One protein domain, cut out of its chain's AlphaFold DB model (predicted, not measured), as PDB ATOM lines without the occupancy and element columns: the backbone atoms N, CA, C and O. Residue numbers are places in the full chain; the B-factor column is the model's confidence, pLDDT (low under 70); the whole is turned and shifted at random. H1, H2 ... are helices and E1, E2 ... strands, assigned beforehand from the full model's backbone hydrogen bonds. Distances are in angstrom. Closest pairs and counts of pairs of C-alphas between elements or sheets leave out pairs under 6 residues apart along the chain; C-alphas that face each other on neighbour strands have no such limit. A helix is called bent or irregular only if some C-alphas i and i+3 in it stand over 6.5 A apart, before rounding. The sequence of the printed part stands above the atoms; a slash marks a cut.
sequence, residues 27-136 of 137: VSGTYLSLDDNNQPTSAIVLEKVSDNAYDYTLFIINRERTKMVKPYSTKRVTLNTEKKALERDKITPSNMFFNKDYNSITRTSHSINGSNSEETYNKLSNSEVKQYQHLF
ATOM      1  N   VAL A  27     123.923 154.132 129.083       87.06
ATOM      2  CA  VAL A  27     124.080 152.707 128.803       87.06
ATOM      3  C   VAL A  27     125.431 152.155 129.262       87.06
ATOM      4  O   VAL A  27     125.728 150.992 128.988       87.06
ATOM      5  N   SER A  28     126.239 152.939 129.981       91.44
ATOM      6  CA  SER A  28     127.479 152.452 130.586       91.44
ATOM      7  C   SER A  28     127.226 151.256 131.513       91.44
ATOM      8  O   SER A  28     126.157 151.125 132.127       91.44
ATOM      9  N   GLY A  29     128.201 150.351 131.579       94.19
ATOM     10  CA  GLY A  29     128.168 149.185 132.457       94.19
ATOM     11  C   GLY A  29     128.671 147.901 131.806       94.19
ATOM     12  O   GLY A  29     129.156 147.885 130.672       94.19
ATOM     13  N   THR A  30     128.534 146.816 132.563       96.06
ATOM     14  CA  THR A  30     128.906 145.462 132.148       96.06
ATOM     15  C   THR A  30     127.663 144.694 131.732       96.06
ATOM     16  O   THR A  30     126.682 144.637 132.472       96.06
ATOM     17  N   TYR A  31     127.727 144.072 130.565       95.56
ATOM     18  CA  TYR A  31     126.686 143.226 130.008       95.56
ATOM     19  C   TYR A  31     127.238 141.813 129.858       95.56
ATOM     20  O   TYR A  31     128.330 141.637 129.321       95.56
ATOM     21  N   LEU A  32     126.502 140.813 130.325       96.69
ATOM     22  CA  LEU A  32     126.945 139.423 130.371       96.69
ATOM     23  C   LEU A  32     126.061 138.544 129.492       96.69
ATOM     24  O   LEU A  32     124.834 138.630 129.556       96.69
ATOM     25  N   SER A  33     126.698 137.695 128.696       95.12
ATOM     26  CA  SER A  33     126.048 136.605 127.979       95.12
ATOM     27  C   SER A  33     126.201 135.320 128.789       95.12
ATOM     28  O   SER A  33     127.272 135.043 129.345       95.12
ATOM     29  N   LEU A  34     125.117 134.557 128.871       93.25
ATOM     30  CA  LEU A  34     125.066 133.253 129.517       93.25
ATOM     31  C   LEU A  34     124.685 132.200 128.472       93.25
ATOM     32  O   LEU A  34     123.929 132.497 127.548       93.25
ATOM     33  N   ASP A  35     125.198 130.981 128.619       90.38
ATOM     34  CA  ASP A  35     124.710 129.834 127.853       90.38
ATOM     35  C   ASP A  35     123.406 129.258 128.437       90.38
ATOM     36  O   ASP A  35     122.897 129.714 129.464       90.38
ATOM     37  N   ASP A  36     122.890 128.206 127.800       90.56
ATOM     38  CA  ASP A  36     121.664 127.510 128.217       90.56
ATOM     39  C   ASP A  36     121.758 126.881 129.624       90.56
ATOM     40  O   ASP A  36     120.738 126.535 130.219       90.56
ATOM     41  N   ASN A  37     122.967 126.743 130.179       93.12
ATOM     42  CA  ASN A  37     123.220 126.249 131.532       93.12
ATOM     43  C   ASN A  37     123.473 127.388 132.536       93.12
ATOM     44  O   ASN A  37     123.957 127.134 133.642       93.12
ATOM     45  N   ASN A  38     123.165 128.636 132.165       90.25
ATOM     46  CA  ASN A  38     123.449 129.848 132.935       90.25
ATOM     47  C   ASN A  38     124.943 130.059 133.237       90.25
ATOM     48  O   ASN A  38     125.292 130.693 134.236       90.25
ATOM     49  N   GLN A  39     125.841 129.540 132.396       92.00
ATOM     50  CA  GLN A  39     127.276 129.769 132.540       92.00
ATOM     51  C   GLN A  39     127.723 130.989 131.728       92.00
ATOM     52  O   GLN A  39     127.340 131.123 130.566       92.00
ATOM     53  N   PRO A  40     128.575 131.865 132.291       93.12
ATOM     54  CA  PRO A  40     129.152 132.993 131.568       93.12
ATOM     55  C   PRO A  40     129.940 132.571 130.325       93.12
ATOM     56  O   PRO A  40     130.906 131.812 130.417       93.12
ATOM     57  N   THR A  41     129.580 133.115 129.163       93.12
ATOM     58  CA  THR A  41     130.252 132.831 127.881       93.12
ATOM     59  C   THR A  41     131.096 134.001 127.398       93.12
ATOM     60  O   THR A  41     132.203 133.824 126.880       93.12
ATOM     61  N   SER A  42     130.588 135.214 127.569       94.19
ATOM     62  CA  SER A  42     131.217 136.436 127.093       94.19
ATOM     63  C   SER A  42     130.647 137.646 127.830       94.19
ATOM     64  O   SER A  42     129.583 137.581 128.449       94.19
ATOM     65  N   ALA A  43     131.366 138.762 127.787       95.38
ATOM     66  CA  ALA A  43     130.910 140.013 128.374       95.38
ATOM     67  C   ALA A  43     131.258 141.207 127.488       95.38
ATOM     68  O   ALA A  43     132.278 141.226 126.800       95.38
ATOM     69  N   ILE A  44     130.418 142.229 127.542       93.75
ATOM     70  CA  ILE A  44     130.651 143.532 126.934       93.75
ATOM     71  C   ILE A  44     130.753 144.551 128.058       93.75
ATOM     72  O   ILE A  44     129.858 144.649 128.892       93.75
ATOM     73  N   VAL A  45     131.824 145.336 128.058       94.69
ATOM     74  CA  VAL A  45     131.966 146.490 128.948       94.69
ATOM     75  C   VAL A  45     131.885 147.752 128.102       94.69
ATOM     76  O   VAL A  45     132.616 147.886 127.115       94.69
ATOM     77  N   LEU A  46     130.971 148.647 128.478       93.19
ATOM     78  CA  LEU A  46     130.813 149.975 127.897       93.19
ATOM     79  C   LEU A  46     131.180 151.031 128.934       93.19
ATOM     80  O   LEU A  46     130.498 151.181 129.948       93.19
ATOM     81  N   GLU A  47     132.224 151.796 128.645       93.75
ATOM     82  CA  GLU A  47     132.671 152.912 129.475       93.75
ATOM     83  C   GLU A  47     132.321 154.222 128.777       93.75
ATOM     84  O   GLU A  47     132.673 154.429 127.614       93.75
ATOM     85  N   LYS A  48     131.590 155.109 129.456       90.62
ATOM     86  CA  LYS A  48     131.184 156.388 128.869       90.62
ATOM     87  C   LYS A  48     132.394 157.312 128.737       90.62
ATOM     88  O   LYS A  48     133.097 157.562 129.711       90.62
ATOM     89  N   VAL A  49     132.593 157.854 127.539       89.44
ATOM     90  CA  VAL A  49     133.651 158.830 127.227       89.44
ATOM     91  C   VAL A  49     133.063 160.227 127.045       89.44
ATOM     92  O   VAL A  49     133.639 161.214 127.493       89.44
ATOM     93  N   SER A  50     131.911 160.320 126.381       85.19
ATOM     94  CA  SER A  50     131.130 161.550 126.223       85.19
ATOM     95  C   SER A  50     129.646 161.208 126.073       85.19
ATOM     96  O   SER A  50     129.280 160.041 126.190       85.19
ATOM     97  N   ASP A  51     128.783 162.199 125.834       78.38
ATOM     98  CA  ASP A  51     127.319 162.048 125.845       78.38
ATOM     99  C   ASP A  51     126.809 160.809 125.107       78.38
ATOM    100  O   ASP A  51     126.020 160.059 125.674       78.38
ATOM    101  N   ASN A  52     127.342 160.555 123.908       77.94
ATOM    102  CA  ASN A  52     126.958 159.432 123.053       77.94
ATOM    103  C   ASN A  52     128.158 158.561 122.638       77.94
ATOM    104  O   ASN A  52     128.018 157.711 121.762       77.94
ATOM    105  N   ALA A  53     129.353 158.786 123.196       83.94
ATOM    106  CA  ALA A  53     130.552 158.025 122.846       83.94
ATOM    107  C   ALA A  53     130.986 157.122 123.997       83.94
ATOM    108  O   ALA A  53     131.107 157.566 125.139       83.94
ATOM    109  N   TYR A  54     131.269 155.870 123.659       88.75
ATOM    110  CA  TYR A  54     131.601 154.822 124.607       88.75
ATOM    111  C   TYR A  54     132.837 154.060 124.146       88.75
ATOM    112  O   TYR A  54     132.990 153.759 122.959       88.75
ATOM    113  N   ASP A  55     133.703 153.717 125.089       91.69
ATOM    114  CA  ASP A  55     134.752 152.737 124.874       91.69
ATOM    115  C   ASP A  55     134.159 151.342 125.112       91.69
ATOM    116  O   ASP A  55     133.637 151.015 126.174       91.69
ATOM    117  N   TYR A  56     134.180 150.542 124.051       89.56
ATOM    118  CA  TYR A  56     133.627 149.201 123.966       89.56
ATOM    119  C   TYR A  56     134.741 148.167 124.075       89.56
ATOM    120  O   TYR A  56     135.668 148.135 123.256       89.56
ATOM    121  N   THR A  57     134.615 147.275 125.055       92.81
ATOM    122  CA  THR A  57     135.517 146.139 125.237       92.81
ATOM    123  C   THR A  57     134.729 144.835 125.245       92.81
ATOM    124  O   THR A  57     133.806 144.666 126.039       92.81
ATOM    125  N   LEU A  58     135.110 143.905 124.365       92.19
ATOM    126  CA  LEU A  58     134.598 142.536 124.360       92.19
ATOM    127  C   LEU A  58     135.520 141.638 125.178       92.19
ATOM    128  O   LEU A  58     136.738 141.666 124.991       92.19
ATOM    129  N   PHE A  59     134.914 140.793 125.998       94.06
ATOM    130  CA  PHE A  59     135.551 139.700 126.705       94.06
ATOM    131  C   PHE A  59     134.907 138.379 126.294       94.06
ATOM    132  O   PHE A  59     133.693 138.306 126.115       94.06
ATOM    133  N   ILE A  60     135.716 137.335 126.151       92.56
ATOM    134  CA  ILE A  60     135.259 135.972 125.864       92.56
ATOM    135  C   ILE A  60     135.837 135.055 126.934       92.56
ATOM    136  O   ILE A  60     137.002 135.210 127.307       92.56
ATOM    137  N   ILE A  61     135.048 134.100 127.424       93.25
ATOM    138  CA  ILE A  61     135.538 133.127 128.392       93.25
ATOM    139  C   ILE A  61     136.611 132.244 127.741       93.25
ATOM    140  O   ILE A  61     136.393 131.583 126.722       93.25
ATOM    141  N   ASN A  62     137.797 132.209 128.337       91.81
ATOM    142  CA  ASN A  62     138.761 131.156 128.078       91.81
ATOM    143  C   ASN A  62     138.352 129.947 128.926       91.81
ATOM    144  O   ASN A  62     138.502 129.963 130.147       91.81
ATOM    145  N   ARG A  63     137.835 128.899 128.278       84.44
ATOM    146  CA  ARG A  63     137.320 127.703 128.963       84.44
ATOM    147  C   ARG A  63     138.390 126.922 129.731       84.44
ATOM    148  O   ARG A  63     138.060 126.304 130.732       84.44
ATOM    149  N   GLU A  64     139.650 126.971 129.304       87.69
ATOM    150  CA  GLU A  64     140.751 126.277 129.990       87.69
ATOM    151  C   GLU A  64     141.118 126.967 131.303       87.69
ATOM    152  O   GLU A  64     141.431 126.314 132.295       87.69
ATOM    153  N   ARG A  65     141.086 128.301 131.304       86.31
ATOM    154  CA  ARG A  65     141.465 129.120 132.463       86.31
ATOM    155  C   ARG A  65     140.282 129.550 133.314       86.31
ATOM    156  O   ARG A  65     140.512 130.165 134.343       86.31
ATOM    157  N   THR A  66     139.059 129.311 132.835       88.38
ATOM    158  CA  THR A  66     137.796 129.818 133.395       88.38
ATOM    159  C   THR A  66     137.808 131.329 133.669       88.38
ATOM    160  O   THR A  66     137.096 131.824 134.540       88.38
ATOM    161  N   LYS A  67     138.601 132.080 132.890       94.38
ATOM    162  CA  LYS A  67     138.743 133.539 132.977       94.38
ATOM    163  C   LYS A  67     138.345 134.213 131.678       94.38
ATOM    164  O   LYS A  67     138.549 133.674 130.590       94.38
ATOM    165  N   MET A  68     137.811 135.416 131.798       95.00
ATOM    166  CA  MET A  68     137.522 136.310 130.692       95.00
ATOM    167  C   MET A  68     138.826 136.835 130.105       95.00
ATOM    168  O   MET A  68     139.672 137.388 130.802       95.00
ATOM    169  N   VAL A  69     138.979 136.683 128.796       94.19
ATOM    170  CA  VAL A  69     140.093 137.257 128.046       94.19
ATOM    171  C   VAL A  69     139.571 138.297 127.078       94.19
ATOM    172  O   VAL A  69     138.458 138.190 126.568       94.19
ATOM    173  N   LYS A  70     140.394 139.304 126.810       92.69
ATOM    174  CA  LYS A  70     140.109 140.359 125.843       92.69
ATOM    175  C   LYS A  70     140.696 139.965 124.478       92.69
ATOM    176  O   LYS A  70     141.889 140.174 124.267       92.69
ATOM    177  N   PRO A  71     139.911 139.381 123.549       85.12
ATOM    178  CA  PRO A  71     140.425 138.927 122.252       85.12
ATOM    179  C   PRO A  71     140.822 140.074 121.314       85.12
ATOM    180  O   PRO A  71     141.629 139.878 120.411       85.12
ATOM    181  N   TYR A  72     140.243 141.263 121.500       85.19
ATOM    182  CA  TYR A  72     140.431 142.416 120.620       85.19
ATOM    183  C   TYR A  72     140.714 143.678 121.430       85.19
ATOM    184  O   TYR A  72     140.294 143.805 122.580       85.19
ATOM    185  N   SER A  73     141.385 144.653 120.818       85.56
ATOM    186  CA  SER A  73     141.547 145.974 121.424       85.56
ATOM    187  C   SER A  73     140.188 146.631 121.688       85.56
ATOM    188  O   SER A  73     139.216 146.402 120.963       85.56
ATOM    189  N   THR A  74     140.144 147.488 122.707       89.19
ATOM    190  CA  THR A  74     138.990 148.362 122.951       89.19
ATOM    191  C   THR A  74     138.750 149.216 121.711       89.19
ATOM    192  O   THR A  74     139.704 149.658 121.063       89.19
ATOM    193  N   LYS A  75     137.483 149.418 121.358       86.44
ATOM    194  CA  LYS A  75     137.081 150.275 120.243       86.44
ATOM    195  C   LYS A  75     136.186 151.377 120.767       86.44
ATOM    196  O   LYS A  75     135.347 151.119 121.618       86.44
ATOM    197  N   ARG A  76     136.310 152.576 120.213       85.88
ATOM    198  CA  ARG A  76     135.344 153.637 120.474       85.88
ATOM    199  C   ARG A  76     134.140 153.467 119.565       85.88
ATOM    200  O   ARG A  76     134.301 153.278 118.360       85.88
ATOM    201  N   VAL A  77     132.951 153.540 120.141       80.25
ATOM    202  CA  VAL A  77     131.679 153.484 119.424       80.25
ATOM    203  C   VAL A  77     130.853 154.709 119.783       80.25
ATOM    204  O   VAL A  77     130.878 155.177 120.922       80.25
ATOM    205  N   THR A  78     130.129 155.242 118.808       78.12
ATOM    206  CA  THR A  78     129.109 156.257 119.060       78.12
ATOM    207  C   THR A  78     127.764 155.557 119.022       78.12
ATOM    208  O   THR A  78     127.451 154.871 118.055       78.12
ATOM    209  N   LEU A  79     126.994 155.680 120.094       73.12
ATOM    210  CA  LEU A  79     125.699 155.037 120.232       73.12
ATOM    211  C   LEU A  79     124.615 156.092 120.092       73.12
ATOM    212  O   LEU A  79     124.617 157.095 120.804       73.12
ATOM    213  N   ASN A  80     123.687 155.867 119.170       68.38
ATOM    214  CA  ASN A  80     122.505 156.700 119.053       68.38
ATOM    215  C   ASN A  80     121.368 156.073 119.859       68.38
ATOM    216  O   ASN A  80     120.610 155.256 119.345       68.38
ATOM    217  N   THR A  81     121.255 156.440 121.132       61.34
ATOM    218  CA  THR A  81     120.189 155.918 121.996       61.34
ATOM    219  C   THR A  81     118.823 156.523 121.675       61.34
ATOM    220  O   THR A  81     117.813 155.984 122.087       61.34
ATOM    221  N   GLU A  82     118.740 157.650 120.964       56.62
ATOM    222  CA  GLU A  82     117.440 158.246 120.613       56.62
ATOM    223  C   GLU A  82     116.733 157.469 119.493       56.62
ATOM    224  O   GLU A  82     115.503 157.481 119.387       56.62
ATOM    225  N   LYS A  83     117.492 156.723 118.681       54.44
ATOM    226  CA  LYS A  83     116.922 155.721 117.783       54.44
ATOM    227  C   LYS A  83     116.536 154.485 118.584       54.44
ATOM    228  O   LYS A  83     117.375 153.823 119.184       54.44
ATOM    229  N   LYS A  84     115.250 154.121 118.539       50.22
ATOM    230  CA  LYS A  84     114.784 152.817 119.028       50.22
ATOM    231  C   LYS A  84     115.611 151.719 118.347       50.22
ATOM    232  O   LYS A  84     115.400 151.488 117.163       50.22
ATOM    233  N   ALA A  85     116.494 151.070 119.110       52.34
ATOM    234  CA  ALA A  85     116.915 149.658 119.119       52.34
ATOM    235  C   ALA A  85     116.906 148.821 117.815       52.34
ATOM    236  O   ALA A  85     117.840 148.072 117.547       52.34
ATOM    237  N   LEU A  86     115.827 148.896 117.038       45.50
ATOM    238  CA  LEU A  86     115.504 148.057 115.886       45.50
ATOM    239  C   LEU A  86     115.930 148.647 114.532       45.50
ATOM    240  O   LEU A  86     115.877 147.942 113.528       45.50
ATOM    241  N   GLU A  87     116.358 149.910 114.466       47.34
ATOM    242  CA  GLU A  87     116.860 150.493 113.218       47.34
ATOM    243  C   GLU A  87     118.387 150.402 113.137       47.34
ATOM    244  O   GLU A  87     119.091 151.080 113.882       47.34
ATOM    245  N   ARG A  88     118.919 149.632 112.173       48.44
ATOM    246  CA  ARG A  88     120.320 149.787 111.744       48.44
ATOM    247  C   ARG A  88     120.543 151.247 111.350       48.44
ATOM    248  O   ARG A  88     119.989 151.709 110.352       48.44
ATOM    249  N   ASP A  89     121.380 151.961 112.088       50.31
ATOM    250  CA  ASP A  89     121.940 153.228 111.636       50.31
ATOM    251  C   ASP A  89     123.427 153.075 111.290       50.31
ATOM    252  O   ASP A  89     124.033 152.025 111.487       50.31
ATOM    253  N   LYS A  90     123.999 154.099 110.654       50.22
ATOM    254  CA  LYS A  90     125.402 154.088 110.210       50.22
ATOM    255  C   LYS A  90     126.388 154.421 111.343       50.22
ATOM    256  O   LYS A  90     127.575 154.554 111.065       50.22
ATOM    257  N   ILE A  91     125.895 154.638 112.565       53.62
ATOM    258  CA  ILE A  91     126.644 155.240 113.677       53.62
ATOM    259  C   ILE A  91     126.934 154.176 114.741       53.62
ATOM    260  O   ILE A  91     128.084 154.001 115.143       53.62
ATOM    261  N   THR A  92     125.913 153.410 115.119       54.53
ATOM    262  CA  THR A  92     126.039 152.207 115.942       54.53
ATOM    263  C   THR A  92     126.731 151.123 115.110       54.53
ATOM    264  O   THR A  92     126.406 150.983 113.924       54.53
ATOM    265  N   PRO A  93     127.684 150.340 115.660       59.22
ATOM    266  CA  PRO A  93     128.244 149.203 114.939       59.22
ATOM    267  C   PRO A  93     127.100 148.374 114.361       59.22
ATOM    268  O   PRO A  93     126.181 148.013 115.093       59.22
ATOM    269  N   SER A  94     127.134 148.076 113.058       59.06
ATOM    270  CA  SER A  94     126.003 147.490 112.310       59.06
ATOM    271  C   SER A  94     125.527 146.123 112.821       59.06
ATOM    272  O   SER A  94     124.626 145.511 112.247       59.06
ATOM    273  N   ASN A  95     126.196 145.618 113.848       70.00
ATOM    274  CA  ASN A  95     126.055 144.318 114.440       70.00
ATOM    275  C   ASN A  95     125.789 144.381 115.957       70.00
ATOM    276  O   ASN A  95     125.949 143.360 116.614       70.00
ATOM    277  N   MET A  96     125.435 145.543 116.519       74.75
ATOM    278  CA  MET A  96     125.103 145.713 117.936       74.75
ATOM    279  C   MET A  96     123.816 146.527 118.108       74.75
ATOM    280  O   MET A  96     123.693 147.613 117.553       74.75
ATOM    281  N   PHE A  97     122.878 146.013 118.901       77.19
ATOM    282  CA  PHE A  97     121.537 146.572 119.062       77.19
ATOM    283  C   PHE A  97     121.149 146.573 120.538       77.19
ATOM    284  O   PHE A  97     121.250 145.541 121.194       77.19
ATOM    285  N   PHE A  98     120.696 147.704 121.069       78.31
ATOM    286  CA  PHE A  98     120.122 147.750 122.417       78.31
ATOM    287  C   PHE A  98     118.676 147.279 122.384       78.31
ATOM    288  O   PHE A  98     118.006 147.470 121.378       78.31
ATOM    289  N   ASN A  99     118.161 146.708 123.471       78.50
ATOM    290  CA  ASN A  99     116.713 146.592 123.632       78.50
ATOM    291  C   ASN A  99     116.091 147.953 124.010       78.50
ATOM    292  O   ASN A  99     116.790 148.916 124.325       78.50
ATOM    293  N   LYS A 100     114.756 148.043 123.978       74.50
ATOM    294  CA  LYS A 100     114.015 149.296 124.227       74.50
ATOM    295  C   LYS A 100     114.309 149.922 125.599       74.50
ATOM    296  O   LYS A 100     114.245 151.140 125.725       74.50
ATOM    297  N   ASP A 101     114.629 149.088 126.584       81.25
ATOM    298  CA  ASP A 101     114.857 149.499 127.973       81.25
ATOM    299  C   ASP A 101     116.354 149.654 128.305       81.25
ATOM    300  O   ASP A 101     116.702 149.904 129.454       81.25
ATOM    301  N   TYR A 102     117.243 149.499 127.313       80.06
ATOM    302  CA  TYR A 102     118.710 149.560 127.433       80.06
ATOM    303  C   TYR A 102     119.329 148.600 128.462       80.06
ATOM    304  O   TYR A 102     120.467 148.777 128.898       80.06
ATOM    305  N   ASN A 103     118.589 147.557 128.828       87.94
ATOM    306  CA  ASN A 103     119.017 146.526 129.766       87.94
ATOM    307  C   ASN A 103     119.651 145.325 129.068       87.94
ATOM    308  O   ASN A 103     120.192 144.453 129.741       87.94
ATOM    309  N   SER A 104     119.603 145.252 127.739       88.62
ATOM    310  CA  SER A 104     120.332 144.230 127.002       88.62
ATOM    311  C   SER A 104     120.893 144.743 125.684       88.62
ATOM    312  O   SER A 104     120.377 145.688 125.083       88.62
ATOM    313  N   ILE A 105     121.973 144.095 125.255       87.88
ATOM    314  CA  ILE A 105     122.654 144.309 123.986       87.88
ATOM    315  C   ILE A 105     122.589 143.004 123.204       87.88
ATOM    316  O   ILE A 105     123.063 141.979 123.675       87.88
ATOM    317  N   THR A 106     122.049 143.036 121.994       86.94
ATOM    318  CA  THR A 106     122.156 141.935 121.037       86.94
ATOM    319  C   THR A 106     123.302 142.223 120.086       86.94
ATOM    320  O   THR A 106     123.323 143.262 119.422       86.94
ATOM    321  N   ARG A 107     124.260 141.306 120.002       82.75
ATOM    322  CA  ARG A 107     125.337 141.345 119.020       82.75
ATOM    323  C   ARG A 107     125.093 140.276 117.972       82.75
ATOM    324  O   ARG A 107     124.946 139.107 118.303       82.75
ATOM    325  N   THR A 108     125.111 140.665 116.706       78.19
ATOM    326  CA  THR A 108     125.084 139.716 115.598       78.19
ATOM    327  C   THR A 108     126.503 139.478 115.087       78.19
ATOM    328  O   THR A 108     127.329 140.390 114.987       78.19
ATOM    329  N   SER A 109     126.831 138.232 114.772       72.12
ATOM    330  CA  SER A 109     128.039 137.878 114.029       72.12
ATOM    331  C   SER A 109     127.651 137.066 112.810       72.12
ATOM    332  O   SER A 109     126.922 136.085 112.906       72.12
ATOM    333  N   HIS A 110     128.132 137.506 111.651       63.91
ATOM    334  CA  HIS A 110     127.957 136.773 110.406       63.91
ATOM    335  C   HIS A 110     129.135 135.814 110.255       63.91
ATOM    336  O   HIS A 110     130.289 136.244 110.203       63.91
ATOM    337  N   SER A 111     128.847 134.517 110.204       55.78
ATOM    338  CA  SER A 111     129.818 133.514 109.780       55.78
ATOM    339  C   SER A 111     129.986 133.562 108.261       55.78
ATOM    340  O   SER A 111     129.040 133.838 107.525       55.78
ATOM    341  N   ILE A 112     131.185 133.221 107.781       57.91
ATOM    342  CA  ILE A 112     131.507 133.081 106.349       57.91
ATOM    343  C   ILE A 112     130.575 132.054 105.673       57.91
ATOM    344  O   ILE A 112     130.274 132.175 104.489       57.91
ATOM    345  N   ASN A 113     130.037 131.102 106.442       66.69
ATOM    346  CA  ASN A 113     129.120 130.065 105.960       66.69
ATOM    347  C   ASN A 113     127.643 130.514 105.907       66.69
ATOM    348  O   ASN A 113     126.761 129.678 105.726       66.69
ATOM    349  N   GLY A 114     127.342 131.801 106.120       55.72
ATOM    350  CA  GLY A 114     125.979 132.348 106.057       55.72
ATOM    351  C   GLY A 114     125.117 132.107 107.302       55.72
ATOM    352  O   GLY A 114     123.982 132.570 107.359       55.72
ATOM    353  N   SER A 115     125.647 131.421 108.320       65.50
ATOM    354  CA  SER A 115     125.021 131.358 109.644       65.50
ATOM    355  C   SER A 115     125.211 132.697 110.355       65.50
ATOM    356  O   SER A 115     126.340 133.116 110.629       65.50
ATOM    357  N   ASN A 116     124.099 133.362 110.650       68.88
ATOM    358  CA  ASN A 116     124.076 134.473 111.586       68.88
ATOM    359  C   ASN A 116     123.928 133.892 112.985       68.88
ATOM    360  O   ASN A 116     122.965 133.175 113.252       68.88
ATOM    361  N   SER A 117     124.879 134.188 113.861       76.00
ATOM    362  CA  SER A 117     124.692 133.981 115.290       76.00
ATOM    363  C   SER A 117     124.313 135.304 115.931       76.00
ATOM    364  O   SER A 117     124.910 136.348 115.648       76.00
ATOM    365  N   GLU A 118     123.293 135.258 116.774       83.88
ATOM    366  CA  GLU A 118     122.903 136.367 117.630       83.88
ATOM    367  C   GLU A 118     123.244 135.984 119.061       83.88
ATOM    368  O   GLU A 118     122.971 134.869 119.499       83.88
ATOM    369  N   GLU A 119     123.872 136.901 119.776       86.19
ATOM    370  CA  GLU A 119     124.212 136.720 121.176       86.19
ATOM    371  C   GLU A 119     123.648 137.897 121.962       86.19
ATOM    372  O   GLU A 119     123.879 139.057 121.612       86.19
ATOM    373  N   THR A 120     122.878 137.598 123.007       90.56
ATOM    374  CA  THR A 120     122.257 138.611 123.863       90.56
ATOM    375  C   THR A 120     123.025 138.722 125.168       90.56
ATOM    376  O   THR A 120     123.277 137.730 125.843       90.56
ATOM    377  N   TYR A 121     123.358 139.951 125.534       93.56
ATOM    378  CA  TYR A 121     124.091 140.298 126.737       93.56
ATOM    379  C   TYR A 121     123.178 141.126 127.633       93.56
ATOM    380  O   TYR A 121     122.689 142.173 127.211       93.56
ATOM    381  N   ASN A 122     122.964 140.692 128.868       95.12
ATOM    382  CA  ASN A 122     122.117 141.394 129.830       95.12
ATOM    383  C   ASN A 122     122.959 142.293 130.731       95.12
ATOM    384  O   ASN A 122     124.021 141.882 131.200       95.12
ATOM    385  N   LYS A 123     122.487 143.515 130.976       95.38
ATOM    386  CA  LYS A 123     123.140 144.485 131.855       95.38
ATOM    387  C   LYS A 123     123.134 143.952 133.280       95.38
ATOM    388  O   LYS A 123     122.079 143.628 133.817       95.38
ATOM    389  N   LEU A 124     124.310 143.891 133.886       95.75
ATOM    390  CA  LEU A 124     124.465 143.473 135.267       95.75
ATOM    391  C   LEU A 124     124.197 144.642 136.217       95.75
ATOM    392  O   LEU A 124     124.653 145.767 135.998       95.75
ATOM    393  N   SER A 125     123.513 144.356 137.318       94.44
ATOM    394  CA  SER A 125     123.473 145.232 138.487       94.44
ATOM    395  C   SER A 125     124.827 145.272 139.207       94.44
ATOM    396  O   SER A 125     125.671 144.387 139.058       94.44
ATOM    397  N   ASN A 126     125.025 146.262 140.081       92.25
ATOM    398  CA  ASN A 126     126.253 146.381 140.878       92.25
ATOM    399  C   ASN A 126     126.539 145.142 141.746       92.25
ATOM    400  O   ASN A 126     127.700 144.805 141.976       92.25
ATOM    401  N   SER A 127     125.500 144.472 142.255       93.50
ATOM    402  CA  SER A 127     125.643 143.220 143.007       93.50
ATOM    403  C   SER A 127     126.093 142.064 142.119       93.50
ATOM    404  O   SER A 127     126.971 141.305 142.516       93.50
ATOM    405  N   GLU A 128     125.543 141.956 140.909       94.94
ATOM    406  CA  GLU A 128     125.911 140.896 139.968       94.94
ATOM    407  C   GLU A 128     127.325 141.095 139.422       94.94
ATOM    408  O   GLU A 128     128.078 140.134 139.312       94.94
ATOM    409  N   VAL A 129     127.751 142.338 139.165       93.50
ATOM    410  CA  VAL A 129     129.140 142.615 138.757       93.50
ATOM    411  C   VAL A 129     130.131 142.051 139.777       93.50
ATOM    412  O   VAL A 129     131.099 141.404 139.388       93.50
ATOM    413  N   LYS A 130     129.866 142.215 141.080       93.31
ATOM    414  CA  LYS A 130     130.719 141.648 142.139       93.31
ATOM    415  C   LYS A 130     130.739 140.123 142.117       93.31
ATOM    416  O   LYS A 130     131.795 139.533 142.321       93.31
ATOM    417  N   GLN A 131     129.599 139.484 141.844       94.19
ATOM    418  CA  GLN A 131     129.522 138.027 141.720       94.19
ATOM    419  C   GLN A 131     130.444 137.510 140.608       94.19
ATOM    420  O   GLN A 131     131.104 136.492 140.797       94.19
ATOM    421  N   TYR A 132     130.538 138.221 139.482       92.62
ATOM    422  CA  TYR A 132     131.334 137.810 138.318       92.62
ATOM    423  C   TYR A 132     132.727 138.444 138.238       92.62
ATOM    424  O   TYR A 132     133.487 138.111 137.333       92.62
ATOM    425  N   GLN A 133     133.093 139.320 139.178       93.19
ATOM    426  CA  GLN A 133     134.364 140.048 139.159       93.19
ATOM    427  C   GLN A 133     135.574 139.110 139.054       93.19
ATOM    428  O   GLN A 133     136.480 139.362 138.264       93.19
ATOM    429  N   HIS A 134     135.530 137.981 139.764       92.94
ATOM    430  CA  HIS A 134     136.571 136.954 139.750       92.94
ATOM    431  C   HIS A 134     136.874 136.393 138.351       92.94
ATOM    432  O   HIS A 134     137.929 135.794 138.158       92.94
ATOM    433  N   LEU A 135     135.983 136.555 137.367       93.25
ATOM    434  CA  LEU A 135     136.226 136.117 135.993       93.25
ATOM    435  C   LEU A 135     137.169 137.059 135.236       93.25
ATOM    436  O   LEU A 135     137.780 136.616 134.271       93.25
ATOM    437  N   PHE A 136     137.292 138.323 135.644       90.06
ATOM    438  CA  PHE A 136     138.085 139.349 134.950       90.06
ATOM    439  C   PHE A 136     139.489 139.555 135.543       90.06
ATOM    440  O   PHE A 136     140.274 140.317 134.980       90.06
TER     441      PHE A 136
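This is residues 27 to 136 of the 137 residues of an uncharacterized protein of Tissierellia bacterium S5-A11 (UniProt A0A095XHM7). One strongly twisted sheet bends round into an open trough: the long strands E1, E2 and E3 make one wall, with the short E4 and E5 along its edge, and E8, E7 and E6 turn away from E1 as a second wing. The trough stays open between E5 and E6, which the long link of residues 79 to 95 joins, and H1 covers part of the first wall on the side away from that wing. The printed part has 110 residues, with eight named strands, E1 to E8, followed by one named helix, H1; the sheet is branched and antiparallel, and the class is mostly strand. The whole is compact, with a radius of gyration of the C-alphas of 14.0 A and spans of 38 by 37 by 25 A.

Find C-alpha 29 at (128.168, 149.185, 132.457), where E1, residues 29 to 34, begins. E2, residues 40 to 50, covers 29.1 A, and E3, residues 53 to 62, runs 28.6 A back. Next come E4, residues 67 to 69, E5, residues 75 to 78, and E6, residues 96 to 98. E7, residues 104 to 110, covers 19.7 A and ends at C-alpha 110, (127.957, 136.773, 110.406); E8, residues 116 to 123, returns over 22.6 A. H1, residues 126 to 135, ends at C-alpha 135, (136.226, 136.117, 135.993).

Start at E1 to E4, a meander, each strand the antiparallel neighbour of the one before. Look for N 31 and O 44, 2.8 A, between E1 and E2, and N 45 and O 57, 2.9 A, between E2 and E3. E3 is staggered: on the side away from E2 it has E5 beside residues 53 to 56, with N 54 and O 77 at 2.9 A, and E4 beside residues 59 to 62, with N 60 and O 69 at 2.9 A. On the other side of E1 is E8, at 128 degrees, with N 32 and O 122 at 2.8 A. E6, E7 and E8 form a second meander; see N 107 and O 119, 2.8 A, and N 97 and O 106, 2.8 A. E5 and E6 are apart. H1 is on the sheet at a height of 9.2 A and runs across the strands, at 65 degrees to E1 on the local plane. It lies over E1; E4 and E8, with 2 of its C-alphas each, only just miss. The closest C-alphas of H1 and E4 are those of Leu 135 and Lys 67, 4.7 A. H1 is irregular, with C-alphas 131 and 134 7.4 A apart, and 4 of its 6 O i to N i+4 pairs are within hydrogen-bond range.

The two C-alphas farthest apart are those of Glu 64 and Glu 82, 40.7 A. The printed part has no cut. The link from E5 to E6 is long; the other links are tight. Mean pLDDT of the printed part is 82.2; look for values under 70 at residues 80 to 94 and 110 to 116.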